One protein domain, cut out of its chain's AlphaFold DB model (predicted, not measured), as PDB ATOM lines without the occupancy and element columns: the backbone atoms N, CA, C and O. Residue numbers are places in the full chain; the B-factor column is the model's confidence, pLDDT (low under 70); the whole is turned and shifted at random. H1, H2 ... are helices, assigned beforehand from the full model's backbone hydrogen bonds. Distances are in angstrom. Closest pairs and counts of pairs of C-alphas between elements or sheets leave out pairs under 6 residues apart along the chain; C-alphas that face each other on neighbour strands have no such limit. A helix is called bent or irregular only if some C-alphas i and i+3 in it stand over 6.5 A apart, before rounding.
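AT A GLANCE: This is residues 2 to 104 of the 106 residues of an uncharacterized protein of Xanthomonas citri pv. aurantifolii str. ICPB 10535 (UniProt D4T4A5). A short two-helix arm, H1 beside H4, meets one end of a long helical hairpin, H2 and H3, in an L. The 103 printed residues hold four named helices, H1 to H4 in order, and no named strand: all helix. The whole is extended, radius of gyration of the C-alphas 20.5 A, and flat, spanning 64 by 35 by 16 A.

IN THESE COORDINATES: H1, residues 3 to 20, begins at C-alpha 3 (8.307, -58.853, 18.621) and is 26.2 A long. H2, residues 31 to 50, measures 28.4 A. H3, residues 57 to 89, measures 46.6 A; it is irregular, but only just, with C-alphas 83 and 86 6.9 A apart, and has a kink of 43 degrees near residue 83. H4, residues 94 to 103, measures 14.4 A and ends at C-alpha 103 (-5.565, -52.087, 18.737).

HOW THE PARTS SIT: H1, with residues 9 to 16 alone, touches H4, opposite ways at a shallow tilt of 32 degrees, only just short of steep; the closest C-alphas, Arg 9 and Leu 101, are 6.2 A apart. H1 and H3 are close but not clearly touching, C-alphas 19 and 89 being closest at 6.6 A, at a steep tilt of 65 degrees. H2 and H3, a hairpin, touch at a shallow tilt of 5 degrees, closest at C-alphas 36 and 72, 5.8 A. H2 and H4 are apart. Every O i to N i+4 pair is within hydrogen-bond range in H1, H2 and H4, and 27 of 29 in H3.

THE WHOLE: The farthest C-alphas, Gly 53 and Glu 103, are 63.8 A apart. The printed part has no cut and no long link. The model's pLDDT is under 70 at residues 22 to 28 and 51 to 54.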
ATOM      1  N   THR A   2       3.818 -60.141  17.115       74.25
ATOM      2  CA  THR A   2       5.218 -60.147  16.693       74.25
ATOM      3  C   THR A   2       6.065 -59.377  17.715       74.25
ATOM      4  O   THR A   2       5.542 -58.546  18.455       74.25
ATOM      5  N   SER A   3       7.380 -59.616  17.757       79.44
ATOM      6  CA  SER A   3       8.307 -58.853  18.621       79.44
ATOM      7  C   SER A   3       8.221 -57.338  18.380       79.44
ATOM      8  O   SER A   3       8.463 -56.557  19.292       79.44
ATOM      9  N   SER A   4       7.854 -56.927  17.162       83.06
ATOM     10  CA  SER A   4       7.672 -55.522  16.792       83.06
ATOM     11  C   SER A   4       6.458 -54.895  17.483       83.06
ATOM     12  O   SER A   4       6.547 -53.766  17.959       83.06
ATOM     13  N   ASP A   5       5.348 -55.630  17.585       85.56
ATOM     14  CA  ASP A   5       4.108 -55.139  18.206       85.56
ATOM     15  C   ASP A   5       4.290 -54.936  19.720       85.56
ATOM     16  O   ASP A   5       3.772 -53.986  20.307       85.56
ATOM     17  N   GLU A   6       5.076 -55.802  20.368       84.69
ATOM     18  CA  GLU A   6       5.411 -55.669  21.791       84.69
ATOM     19  C   GLU A   6       6.292 -54.443  22.077       84.69
ATOM     20  O   GLU A   6       6.068 -53.731  23.066       84.69
ATOM     21  N   ASP A   7       7.268 -54.171  21.209       86.94
ATOM     22  CA  ASP A   7       8.130 -52.994  21.313       86.94
ATOM     23  C   ASP A   7       7.354 -51.698  21.044       86.94
ATOM     24  O   ASP A   7       7.497 -50.729  21.803       86.94
ATOM     25  N   GLU A   8       6.475 -51.696  20.035       87.62
ATOM     26  CA  GLU A   8       5.570 -50.581  19.733       87.62
ATOM     27  C   GLU A   8       4.663 -50.284  20.935       87.62
ATOM     28  O   GLU A   8       4.651 -49.166  21.461       87.62
ATOM     29  N   ARG A   9       3.995 -51.308  21.473       87.69
ATOM     30  CA  ARG A   9       3.150 -51.208  22.672       87.69
ATOM     31  C   ARG A   9       3.909 -50.618  23.861       87.69
ATOM     32  O   ARG A   9       3.405 -49.744  24.576       87.69
ATOM     33  N   LYS A  10       5.140 -51.076  24.100       87.88
ATOM     34  CA  LYS A  10       5.994 -50.583  25.193       87.88
ATOM     35  C   LYS A  10       6.385 -49.121  24.992       87.88
ATOM     36  O   LYS A  10       6.430 -48.371  25.974       87.88
ATOM     37  N   ALA A  11       6.662 -48.711  23.757       87.25
ATOM     38  CA  ALA A  11       6.966 -47.328  23.413       87.25
ATOM     39  C   ALA A  11       5.748 -46.416  23.623       87.25
ATOM     40  O   ALA A  11       5.861 -45.417  24.339       87.25
ATOM     41  N   LEU A  12       4.575 -46.798  23.111       88.69
ATOM     42  CA  LEU A  12       3.333 -46.027  23.241       88.69
ATOM     43  C   LEU A  12       2.897 -45.886  24.706       88.69
ATOM     44  O   LEU A  12       2.586 -44.783  25.156       88.69
ATOM     45  N   ARG A  13       2.993 -46.954  25.511       88.44
ATOM     46  CA  ARG A  13       2.731 -46.882  26.964       88.44
ATOM     47  C   ARG A  13       3.670 -45.928  27.691       88.44
ATOM     48  O   ARG A  13       3.246 -45.226  28.610       88.44
ATOM     49  N   ARG A  14       4.956 -45.910  27.322       86.25
ATOM     50  CA  ARG A  14       5.928 -44.971  27.904       86.25
ATOM     51  C   ARG A  14       5.600 -43.534  27.518       86.25
ATOM     52  O   ARG A  14       5.627 -42.677  28.396       86.25
ATOM     53  N   LEU A  15       5.267 -43.296  26.251       85.62
ATOM     54  CA  LEU A  15       4.907 -41.980  25.733       85.62
ATOM     55  C   LEU A  15       3.661 -41.430  26.437       85.62
ATOM     56  O   LEU A  15       3.705 -40.332  26.984       85.62
ATOM     57  N   LEU A  16       2.599 -42.230  26.538       86.44
ATOM     58  CA  LEU A  16       1.351 -41.845  27.196       86.44
ATOM     59  C   LEU A  16       1.564 -41.539  28.689       86.44
ATOM     60  O   LEU A  16       1.143 -40.493  29.184       86.44
ATOM     61  N   ARG A  17       2.352 -42.368  29.386       84.31
ATOM     62  CA  ARG A  17       2.755 -42.112  30.781       84.31
ATOM     63  C   ARG A  17       3.550 -40.809  30.939       84.31
ATOM     64  O   ARG A  17       3.421 -40.138  31.962       84.31
ATOM     65  N   GLN A  18       4.384 -40.464  29.961       79.94
ATOM     66  CA  GLN A  18       5.211 -39.254  29.973       79.94
ATOM     67  C   GLN A  18       4.409 -37.981  29.646       79.94
ATOM     68  O   GLN A  18       4.792 -36.890  30.069       79.94
ATOM     69  N   ILE A  19       3.294 -38.115  28.925       81.31
ATOM     70  CA  ILE A  19       2.339 -37.030  28.670       81.31
ATOM     71  C   ILE A  19       1.500 -36.753  29.926       81.31
ATOM     72  O   ILE A  19       1.369 -35.595  30.330       81.31
ATOM     73  N   GLU A  20       0.992 -37.807  30.576       78.31
ATOM     74  CA  GLU A  20       0.093 -37.705  31.737       78.31
ATOM     75  C   GLU A  20       0.794 -37.274  33.034       78.31
ATOM     76  O   GLU A  20       0.192 -36.590  33.861       78.31
ATOM     77  N   ARG A  21       2.072 -37.632  33.229       72.50
ATOM     78  CA  ARG A  21       2.873 -37.179  34.379       72.50
ATOM     79  C   ARG A  21       3.988 -36.233  33.932       72.50
ATOM     80  O   ARG A  21       5.100 -36.697  33.659       72.50
ATOM     81  N   PRO A  22       3.740 -34.910  33.902       62.22
ATOM     82  CA  PRO A  22       4.786 -33.930  33.663       62.22
ATOM     83  C   PRO A  22       5.666 -33.846  34.914       62.22
ATOM     84  O   PRO A  22       5.462 -33.015  35.793       62.22
ATOM     85  N   ASN A  23       6.642 -34.741  35.034       59.22
ATOM     86  CA  ASN A  23       7.658 -34.587  36.065       59.22
ATOM     87  C   ASN A  23       8.437 -33.301  35.769       59.22
ATOM     88  O   ASN A  23       8.944 -33.131  34.658       59.22
ATOM     89  N   ALA A  24       8.562 -32.425  36.769       57.66
ATOM     90  CA  ALA A  24       9.517 -31.324  36.755       57.66
ATOM     91  C   ALA A  24      10.923 -31.931  36.671       57.66
ATOM     92  O   ALA A  24      11.532 -32.315  37.667       57.66
ATOM     93  N   SER A  25      11.388 -32.154  35.445       62.66
ATOM     94  CA  SER A  25      12.622 -32.878  35.210       62.66
ATOM     95  C   SER A  25      13.781 -32.008  35.669       62.66
ATOM     96  O   SER A  25      13.969 -30.907  35.153       62.66
ATOM     97  N   LEU A  26      14.606 -32.505  36.592       63.06
ATOM     98  CA  LEU A  26      15.876 -31.857  36.939       63.06
ATOM     99  C   LEU A  26      16.755 -31.651  35.690       63.06
ATOM    100  O   LEU A  26      17.530 -30.699  35.642       63.06
ATOM    101  N   LEU A  27      16.565 -32.467  34.643       65.81
ATOM    102  CA  LEU A  27      17.211 -32.294  33.338       65.81
ATOM    103  C   LEU A  27      16.745 -31.038  32.586       65.81
ATOM    104  O   LEU A  27      17.488 -30.511  31.767       65.81
ATOM    105  N   ALA A  28      15.539 -30.539  32.857       63.88
ATOM    106  CA  ALA A  28      15.054 -29.292  32.271       63.88
ATOM    107  C   ALA A  28      15.689 -28.052  32.931       63.88
ATOM    108  O   ALA A  28      15.647 -26.964  32.362       63.88
ATOM    109  N   SER A  29      16.324 -28.192  34.098       72.94
ATOM    110  CA  SER A  29      17.045 -27.096  34.755       72.94
ATOM    111  C   SER A  29      18.427 -26.849  34.123       72.94
ATOM    112  O   SER A  29      18.856 -27.588  33.238       72.94
ATOM    113  N   ASN A  30      19.146 -25.800  34.539       72.81
ATOM    114  CA  ASN A  30      20.538 -25.557  34.111       72.81
ATOM    115  C   ASN A  30      21.560 -26.479  34.807       72.81
ATOM    116  O   ASN A  30      22.708 -26.544  34.377       72.81
ATOM    117  N   TRP A  31      21.159 -27.226  35.841       78.50
ATOM    118  CA  TRP A  31      22.043 -28.094  36.632       78.50
ATOM    119  C   TRP A  31      22.808 -29.173  35.851       78.50
ATOM    120  O   TRP A  31      23.980 -29.380  36.163       78.50
ATOM    121  N   PRO A  32      22.236 -29.845  34.834       78.94
ATOM    122  CA  PRO A  32      22.976 -30.839  34.058       78.94
ATOM    123  C   PRO A  32      24.178 -30.235  33.332       78.94
ATOM    124  O   PRO A  32      25.219 -30.877  33.237       78.94
ATOM    125  N   VAL A  33      24.059 -28.987  32.866       79.00
ATOM    126  CA  VAL A  33      25.153 -28.270  32.198       79.00
ATOM    127  C   VAL A  33      26.285 -27.996  33.186       79.00
ATOM    128  O   VAL A  33      27.443 -28.248  32.863       79.00
ATOM    129  N   PHE A  34      25.958 -27.565  34.410       83.06
ATOM    130  CA  PHE A  34      26.944 -27.404  35.485       83.06
ATOM    131  C   PHE A  34      27.624 -28.730  35.849       83.06
ATOM    132  O   PHE A  34      28.843 -28.772  35.996       83.06
ATOM    133  N   GLY A  35      26.857 -29.821  35.941       84.44
ATOM    134  CA  GLY A  35      27.395 -31.156  36.210       84.44
ATOM    135  C   GLY A  35      28.366 -31.637  35.129       84.44
ATOM    136  O   GLY A  35      29.438 -32.139  35.455       84.44
ATOM    137  N   VAL A  36      28.034 -31.431  33.848       85.69
ATOM    138  CA  VAL A  36      28.930 -31.746  32.718       85.69
ATOM    139  C   VAL A  36      30.208 -30.916  32.782       85.69
ATOM    140  O   VAL A  36      31.289 -31.453  32.563       85.69
ATOM    141  N   TRP A  37      30.102 -29.632  33.124       86.38
ATOM    142  CA  TRP A  37      31.266 -28.758  33.267       86.38
ATOM    143  C   TRP A  37      32.212 -29.235  34.371       86.38
ATOM    144  O   TRP A  37      33.409 -29.365  34.132       86.38
ATOM    145  N   LEU A  38      31.677 -29.570  35.550       89.06
ATOM    146  CA  LEU A  38      32.464 -30.128  36.655       89.06
ATOM    147  C   LEU A  38      33.109 -31.468  36.281       89.06
ATOM    148  O   LEU A  38      34.279 -31.696  36.588       89.06
ATOM    149  N   LEU A  39      32.367 -32.332  35.581       88.06
ATOM    150  CA  LEU A  39      32.878 -33.607  35.082       88.06
ATOM    151  C   LEU A  39      34.032 -33.393  34.095       88.06
ATOM    152  O   LEU A  39      35.051 -34.067  34.205       88.06
ATOM    153  N   PHE A  40      33.909 -32.436  33.173       87.31
ATOM    154  CA  PHE A  40      34.988 -32.076  32.253       87.31
ATOM    155  C   PHE A  40      36.203 -31.540  32.987       87.31
ATOM    156  O   PHE A  40      37.300 -32.034  32.743       87.31
ATOM    157  N   SER A  41      36.034 -30.595  33.911       86.00
ATOM    158  CA  SER A  41      37.158 -30.068  34.688       86.00
ATOM    159  C   SER A  41      37.905 -31.185  35.423       86.00
ATOM    160  O   SER A  41      39.123 -31.283  35.294       86.00
ATOM    161  N   GLY A  42      37.188 -32.077  36.113       87.94
ATOM    162  CA  GLY A  42      37.803 -33.208  36.810       87.94
ATOM    163  C   GLY A  42      38.470 -34.209  35.865       87.94
ATOM    164  O   GLY A  42      39.597 -34.635  36.108       87.94
ATOM    165  N   ALA A  43      37.809 -34.560  34.761       85.44
ATOM    166  CA  ALA A  43      38.325 -35.541  33.815       85.44
ATOM    167  C   ALA A  43      39.544 -35.025  33.039       85.44
ATOM    168  O   ALA A  43      40.486 -35.782  32.827       85.44
ATOM    169  N   PHE A  44      39.574 -33.740  32.671       84.12
ATOM    170  CA  PHE A  44      40.766 -33.127  32.088       84.12
ATOM    171  C   PHE A  44      41.908 -33.071  33.101       84.12
ATOM    172  O   PHE A  44      43.005 -33.499  32.761       84.12
ATOM    173  N   MET A  45      41.669 -32.634  34.345       85.81
ATOM    174  CA  MET A  45      42.713 -32.651  35.383       85.81
ATOM    175  C   MET A  45      43.293 -34.057  35.579       85.81
ATOM    176  O   MET A  45      44.510 -34.214  35.617       85.81
ATOM    177  N   TYR A  46      42.437 -35.080  35.617       84.06
ATOM    178  CA  TYR A  46      42.864 -36.473  35.712       84.06
ATOM    179  C   TYR A  46      43.665 -36.927  34.484       84.06
ATOM    180  O   TYR A  46      44.740 -37.503  34.630       84.06
ATOM    181  N   LEU A  47      43.184 -36.650  33.268       79.19
ATOM    182  CA  LEU A  47      43.871 -37.029  32.028       79.19
ATOM    183  C   LEU A  47      45.253 -36.374  31.914       79.19
ATOM    184  O   LEU A  47      46.210 -37.064  31.571       79.19
ATOM    185  N   PHE A  48      45.369 -35.088  32.258       78.56
ATOM    186  CA  PHE A  48      46.648 -34.377  32.276       78.56
ATOM    187  C   PHE A  48      47.597 -34.916  33.354       78.56
ATOM    188  O   PHE A  48      48.785 -35.065  33.089       78.56
ATOM    189  N   GLN A  49      47.092 -35.267  34.541       80.69
ATOM    190  CA  GLN A  49      47.915 -35.824  35.620       80.69
ATOM    191  C   GLN A  49      48.418 -37.244  35.315       80.69
ATOM    192  O   GLN A  49      49.561 -37.579  35.610       80.69
ATOM    193  N   THR A  50      47.572 -38.095  34.733       71.31
ATOM    194  CA  THR A  50      47.906 -39.508  34.454       71.31
ATOM    195  C   THR A  50      48.826 -39.660  33.237       71.31
ATOM    196  O   THR A  50      49.381 -40.724  32.974       71.31
ATOM    197  N   GLY A  51      48.948 -38.592  32.459       62.94
ATOM    198  CA  GLY A  51      49.651 -38.549  31.196       62.94
ATOM    199  C   GLY A  51      51.128 -38.192  31.245       62.94
ATOM    200  O   GLY A  51      51.842 -38.431  30.265       62.94
ATOM    201  N   ASP A  52      51.589 -37.628  32.361       65.88
ATOM    202  CA  ASP A  52      52.974 -37.198  32.510       65.88
ATOM    203  C   ASP A  52      53.920 -38.404  32.407       65.88
ATOM    204  O   ASP A  52      53.943 -39.295  33.255       65.88
ATOM    205  N   GLY A  53      54.695 -38.444  31.319       65.19
ATOM    206  CA  GLY A  53      55.734 -39.448  31.076       65.19
ATOM    207  C   GLY A  53      55.378 -40.592  30.118       65.19
ATOM    208  O   GLY A  53      56.254 -41.405  29.826       65.19
ATOM    209  N   SER A  54      54.153 -40.665  29.577       69.94
ATOM    210  CA  SER A  54      53.783 -41.716  28.610       69.94
ATOM    211  C   SER A  54      53.841 -41.230  27.152       69.94
ATOM    212  O   SER A  54      53.211 -40.225  26.819       69.94
ATOM    213  N   PRO A  55      54.488 -41.960  26.222       75.31
ATOM    214  CA  PRO A  55      54.477 -41.615  24.795       75.31
ATOM    215  C   PRO A  55      53.081 -41.742  24.156       75.31
ATOM    216  O   PRO A  55      52.829 -41.165  23.102       75.31
ATOM    217  N   LEU A  56      52.155 -42.463  24.802       77.81
ATOM    218  CA  LEU A  56      50.760 -42.607  24.366       77.81
ATOM    219  C   LEU A  56      49.847 -41.481  24.877       77.81
ATOM    220  O   LEU A  56      48.661 -41.451  24.542       77.81
ATOM    221  N   HIS A  57      50.383 -40.550  25.667       77.19
ATOM    222  CA  HIS A  57      49.621 -39.469  26.283       77.19
ATOM    223  C   HIS A  57      48.793 -38.624  25.295       77.19
ATOM    224  O   HIS A  57      47.610 -38.416  25.571       77.19
ATOM    225  N   PRO A  58      49.307 -38.205  24.118       80.94
ATOM    226  CA  PRO A  58      48.514 -37.421  23.167       80.94
ATOM    227  C   PRO A  58      47.294 -38.183  22.637       80.94
ATOM    228  O   PRO A  58      46.241 -37.597  22.399       80.94
ATOM    229  N   LEU A  59      47.424 -39.502  22.478       83.38
ATOM    230  CA  LEU A  59      46.377 -40.363  21.936       83.38
ATOM    231  C   LEU A  59      45.302 -40.648  22.995       83.38
ATOM    232  O   LEU A  59      44.112 -40.591  22.693       83.38
ATOM    233  N   LEU A  60      45.713 -40.855  24.251       82.12
ATOM    234  CA  LEU A  60      44.806 -40.956  25.399       82.12
ATOM    235  C   LEU A  60      44.050 -39.648  25.651       82.12
ATOM    236  O   LEU A  60      42.850 -39.682  25.913       82.12
ATOM    237  N   LEU A  61      44.717 -38.499  25.512       83.25
ATOM    238  CA  LEU A  61      44.072 -37.189  25.581       83.25
ATOM    239  C   LEU A  61      43.059 -36.997  24.454       83.25
ATOM    240  O   LEU A  61      41.927 -36.601  24.724       83.25
ATOM    241  N   ALA A  62      43.426 -37.285  23.204       85.25
ATOM    242  CA  ALA A  62      42.526 -37.141  22.061       85.25
ATOM    243  C   ALA A  62      41.287 -38.044  22.188       85.25
ATOM    244  O   ALA A  62      40.158 -37.589  22.006       85.25
ATOM    245  N   LEU A  63      41.478 -39.311  22.558       87.94
ATOM    246  CA  LEU A  63      40.384 -40.269  22.691       87.94
ATOM    247  C   LEU A  63      39.522 -39.958  23.925       87.94
ATOM    248  O   LEU A  63      38.299 -39.895  23.820       87.94
ATOM    249  N   GLY A  64      40.153 -39.657  25.064       85.38
ATOM    250  CA  GLY A  64      39.472 -39.273  26.299       85.38
ATOM    251  C   GLY A  64      38.648 -37.996  26.137       85.38
ATOM    252  O   GLY A  64      37.469 -37.977  26.482       85.38
ATOM    253  N   SER A  65      39.227 -36.951  25.539       85.00
ATOM    254  CA  SER A  65      38.523 -35.693  25.254       85.00
ATOM    255  C   SER A  65      37.379 -35.868  24.257       85.00
ATOM    256  O   SER A  65      36.314 -35.290  24.462       85.00
ATOM    257  N   THR A  66      37.542 -36.706  23.229       88.19
ATOM    258  CA  THR A  66      36.470 -36.997  22.266       88.19
ATOM    259  C   THR A  66      35.309 -37.726  22.942       88.19
ATOM    260  O   THR A  66      34.158 -37.316  22.798       88.19
ATOM    261  N   CYS A  67      35.589 -38.766  23.735       89.31
ATOM    262  CA  CYS A  67      34.563 -39.495  24.482       89.31
ATOM    263  C   CYS A  67      33.832 -38.594  25.485       89.31
ATOM    264  O   CYS A  67      32.602 -38.624  25.554       89.31
ATOM    265  N   LEU A  68      34.572 -37.757  26.218       88.62
ATOM    266  CA  LEU A  68      34.002 -36.753  27.115       88.62
ATOM    267  C   LEU A  68      33.113 -35.777  26.339       88.62
ATOM    268  O   LEU A  68      31.962 -35.581  26.717       88.62
ATOM    269  N   GLY A  69      33.596 -35.233  25.221       88.88
ATOM    270  CA  GLY A  69      32.844 -34.330  24.351       88.88
ATOM    271  C   GLY A  69      31.510 -34.919  23.892       88.88
ATOM    272  O   GLY A  69      30.469 -34.286  24.064       88.88
ATOM    273  N   VAL A  70      31.519 -36.157  23.383       92.50
ATOM    274  CA  VAL A  70      30.303 -36.872  22.955       92.50
ATOM    275  C   VAL A  70      29.345 -37.089  24.128       92.50
ATOM    276  O   VAL A  70      28.146 -36.837  24.004       92.50
ATOM    277  N   PHE A  71      29.860 -37.508  25.285       89.31
ATOM    278  CA  PHE A  71      29.044 -37.725  26.477       89.31
ATOM    279  C   PHE A  71      28.418 -36.424  27.006       89.31
ATOM    280  O   PHE A  71      27.228 -36.383  27.323       89.31
ATOM    281  N   GLY A  72      29.187 -35.334  27.041       87.94
ATOM    282  CA  GLY A  72      28.693 -34.010  27.414       87.94
ATOM    283  C   GLY A  72      27.626 -33.506  26.443       87.94
ATOM    284  O   GLY A  72      26.557 -33.076  26.879       87.94
ATOM    285  N   ALA A  73      27.862 -33.636  25.133       88.31
ATOM    286  CA  ALA A  73      26.888 -33.282  24.100       88.31
ATOM    287  C   ALA A  73      25.583 -34.079  24.247       88.31
ATOM    288  O   ALA A  73      24.498 -33.505  24.145       88.31
ATOM    289  N   TRP A  74      25.669 -35.373  24.565       89.56
ATOM    290  CA  TRP A  74      24.505 -36.218  24.832       89.56
ATOM    291  C   TRP A  74      23.679 -35.727  26.030       89.56
ATOM    292  O   TRP A  74      22.451 -35.636  25.947       89.56
ATOM    293  N   ILE A  75      24.327 -35.360  27.140       87.25
ATOM    294  CA  ILE A  75      23.635 -34.818  28.322       87.25
ATOM    295  C   ILE A  75      22.978 -33.471  28.006       87.25
ATOM    296  O   ILE A  75      21.823 -33.245  28.384       87.25
ATOM    297  N   VAL A  76      23.679 -32.582  27.298       85.81
ATOM    298  CA  VAL A  76      23.133 -31.283  26.883       85.81
ATOM    299  C   VAL A  76      21.927 -31.482  25.971       85.81
ATOM    300  O   VAL A  76      20.873 -30.902  26.232       85.81
ATOM    301  N   PHE A  77      22.028 -32.364  24.974       86.88
ATOM    302  CA  PHE A  77      20.920 -32.713  24.087       86.88
ATOM    303  C   PHE A  77      19.699 -33.206  24.872       86.88
ATOM    304  O   PHE A  77      18.593 -32.701  24.690       86.88
ATOM    305  N   ARG A  78      19.894 -34.131  25.822       85.31
ATOM    306  CA  ARG A  78      18.824 -34.635  26.701       85.31
ATOM    307  C   ARG A  78      18.197 -33.535  27.557       85.31
ATOM    308  O   ARG A  78      16.993 -33.569  27.800       85.31
ATOM    309  N   SER A  79      18.998 -32.573  28.002       83.81
ATOM    310  CA  SER A  79      18.539 -31.440  28.811       83.81
ATOM    311  C   SER A  79      17.698 -30.466  27.984       83.81
ATOM    312  O   SER A  79      16.609 -30.075  28.402       83.81
ATOM    313  N   VAL A  80      18.151 -30.132  26.772       85.06
ATOM    314  CA  VAL A  80      17.391 -29.314  25.813       85.06
ATOM    315  C   VAL A  80      16.087 -30.007  25.435       85.06
ATOM    316  O   VAL A  80      15.027 -29.390  25.511       85.06
ATOM    317  N   TRP A  81      16.137 -31.303  25.122       84.38
ATOM    318  CA  TRP A  81      14.945 -32.093  24.832       84.38
ATOM    319  C   TRP A  81      13.948 -32.069  25.993       84.38
ATOM    320  O   TRP A  81      12.759 -31.844  25.785       84.38
ATOM    321  N   ALA A  82      14.420 -32.224  27.234       83.12
ATOM    322  CA  ALA A  82      13.566 -32.140  28.417       83.12
ATOM    323  C   ALA A  82      12.893 -30.762  28.574       83.12
ATOM    324  O   ALA A  82      11.761 -30.700  29.049       83.12
ATOM    325  N   ARG A  83      13.550 -29.671  28.154       80.88
ATOM    326  CA  ARG A  83      12.961 -28.316  28.132       80.88
ATOM    327  C   ARG A  83      11.964 -28.111  27.001       80.88
ATOM    328  O   ARG A  83      10.997 -27.380  27.177       80.88
ATOM    329  N   GLN A  84      12.210 -28.719  25.844       84.31
ATOM    330  CA  GLN A  84      11.338 -28.610  24.674       84.31
ATOM    331  C   GLN A  84      10.124 -29.540  24.759       84.31
ATOM    332  O   GLN A  84       9.090 -29.235  24.172       84.31
ATOM    333  N   TRP A  85      10.213 -30.623  25.537       84.38
ATOM    334  CA  TRP A  85       9.154 -31.620  25.699       84.38
ATOM    335  C   TRP A  85       7.749 -31.043  25.950       84.38
ATOM    336  O   TRP A  85       6.830 -31.507  25.283       84.38
ATOM    337  N   PRO A  86       7.540 -30.028  26.818       81.94
ATOM    338  CA  PRO A  86       6.220 -29.426  27.013       81.94
ATOM    339  C   PRO A  86       5.596 -28.882  25.721       81.94
ATOM    340  O   PRO A  86       4.414 -29.101  25.496       81.94
ATOM    341  N   HIS A  87       6.399 -28.262  24.850       83.75
ATOM    342  CA  HIS A  87       5.942 -27.695  23.577       83.75
ATOM    343  C   HIS A  87       5.625 -28.801  22.566       83.75
ATOM    344  O   HIS A  87       4.628 -28.743  21.855       83.75
ATOM    345  N   VAL A  88       6.463 -29.842  22.512       83.81
ATOM    346  CA  VAL A  88       6.244 -30.988  21.617       83.81
ATOM    347  C   VAL A  88       4.985 -31.753  22.017       83.81
ATOM    348  O   VAL A  88       4.207 -32.128  21.148       83.81
ATOM    349  N   ARG A  89       4.745 -31.944  23.324       82.44
ATOM    350  CA  ARG A  89       3.592 -32.706  23.828       82.44
ATOM    351  C   ARG A  89       2.255 -32.145  23.342       82.44
ATOM    352  O   ARG A  89       1.342 -32.924  23.113       82.44
ATOM    353  N   GLU A  90       2.133 -30.824  23.224       83.19
ATOM    354  CA  GLU A  90       0.882 -30.163  22.821       83.19
ATOM    355  C   GLU A  90       0.478 -30.504  21.384       83.19
ATOM    356  O   GLU A  90      -0.691 -30.400  21.034       83.19
ATOM    357  N   HIS A  91       1.432 -30.961  20.576       86.62
ATOM    358  CA  HIS A  91       1.223 -31.336  19.182       86.62
ATOM    359  C   HIS A  91       1.039 -32.849  18.996       86.62
ATOM    360  O   HIS A  91       0.900 -33.314  17.867       86.62
ATOM    361  N   ILE A  92       1.074 -33.632  20.079       85.31
ATOM    362  CA  ILE A  92       0.853 -35.077  20.025       85.31
ATOM    363  C   ILE A  92      -0.648 -35.349  20.142       85.31
ATOM    364  O   ILE A  92      -1.263 -35.011  21.153       85.31
ATOM    365  N   ASP A  93      -1.213 -36.022  19.141       88.00
ATOM    366  CA  ASP A  93      -2.582 -36.536  19.188       88.00
ATOM    367  C   ASP A  93      -2.665 -37.735  20.150       88.00
ATOM    368  O   ASP A  93      -2.349 -38.881  19.815       88.00
ATOM    369  N   VAL A  94      -3.042 -37.443  21.396       87.19
ATOM    370  CA  VAL A  94      -3.160 -38.437  22.470       87.19
ATOM    371  C   VAL A  94      -4.243 -39.470  22.158       87.19
ATOM    372  O   VAL A  94      -4.099 -40.630  22.552       87.19
ATOM    373  N   ASP A  95      -5.300 -39.079  21.448       87.88
ATOM    374  CA  ASP A  95      -6.414 -39.966  21.123       87.88
ATOM    375  C   ASP A  95      -5.998 -40.978  20.054       87.88
ATOM    376  O   ASP A  95      -6.273 -42.169  20.205       87.88
ATOM    377  N   SER A  96      -5.215 -40.552  19.058       88.06
ATOM    378  CA  SER A  96      -4.578 -41.463  18.097       88.06
ATOM    379  C   SER A  96      -3.642 -42.472  18.783       88.06
ATOM    380  O   SER A  96      -3.713 -43.673  18.516       88.06
ATOM    381  N   VAL A  97      -2.813 -42.019  19.734       87.06
ATOM    382  CA  VAL A  97      -1.917 -42.900  20.510       87.06
ATOM    383  C   VAL A  97      -2.707 -43.912  21.350       87.06
ATOM    384  O   VAL A  97      -2.310 -45.074  21.446       87.06
ATOM    385  N   ARG A  98      -3.822 -43.491  21.960       88.06
ATOM    386  CA  ARG A  98      -4.711 -44.370  22.735       88.06
ATOM    387  C   ARG A  98      -5.414 -45.393  21.854       88.06
ATOM    388  O   ARG A  98      -5.455 -46.559  22.237       88.06
ATOM    389  N   ALA A  99      -5.913 -44.979  20.692       89.81
ATOM    390  CA  ALA A  99      -6.549 -45.869  19.725       89.81
ATOM    391  C   ALA A  99      -5.571 -46.950  19.250       89.81
ATOM    392  O   ALA A  99      -5.874 -48.136  19.348       89.81
ATOM    393  N   ARG A 100      -4.352 -46.557  18.860       89.06
ATOM    394  CA  ARG A 100      -3.316 -47.507  18.437       89.06
ATOM    395  C   ARG A 100      -2.894 -48.459  19.554       89.06
ATOM    396  O   ARG A 100      -2.637 -49.631  19.307       89.06
ATOM    397  N   LEU A 101      -2.825 -47.973  20.793       89.81
ATOM    398  CA  LEU A 101      -2.510 -48.832  21.930       89.81
ATOM    399  C   LEU A 101      -3.634 -49.840  22.222       89.81
ATOM    400  O   LEU A 101      -3.323 -50.959  22.611       89.81
ATOM    401  N   ALA A 102      -4.900 -49.457  22.026       88.44
ATOM    402  CA  ALA A 102      -6.042 -50.356  22.169       88.44
ATOM    403  C   ALA A 102      -6.045 -51.450  21.087       88.44
ATOM    404  O   ALA A 102      -6.224 -52.613  21.424       88.44
ATOM    405  N   GLU A 103      -5.737 -51.107  19.830       88.38
ATOM    406  CA  GLU A 103      -5.565 -52.087  18.737       88.38
ATOM    407  C   GLU A 103      -4.451 -53.109  19.004       88.38
ATOM    408  O   GLU A 103      -4.516 -54.229  18.515       88.38
ATOM    409  N   LEU A 104      -3.402 -52.713  19.732       84.50
ATOM    410  CA  LEU A 104      -2.279 -53.585  20.105       84.50
ATOM    411  C   LEU A 104      -2.530 -54.375  21.403       84.50
ATOM    412  O   LEU A 104      -1.713 -55.229  21.762       84.50
TER     413      LEU A 104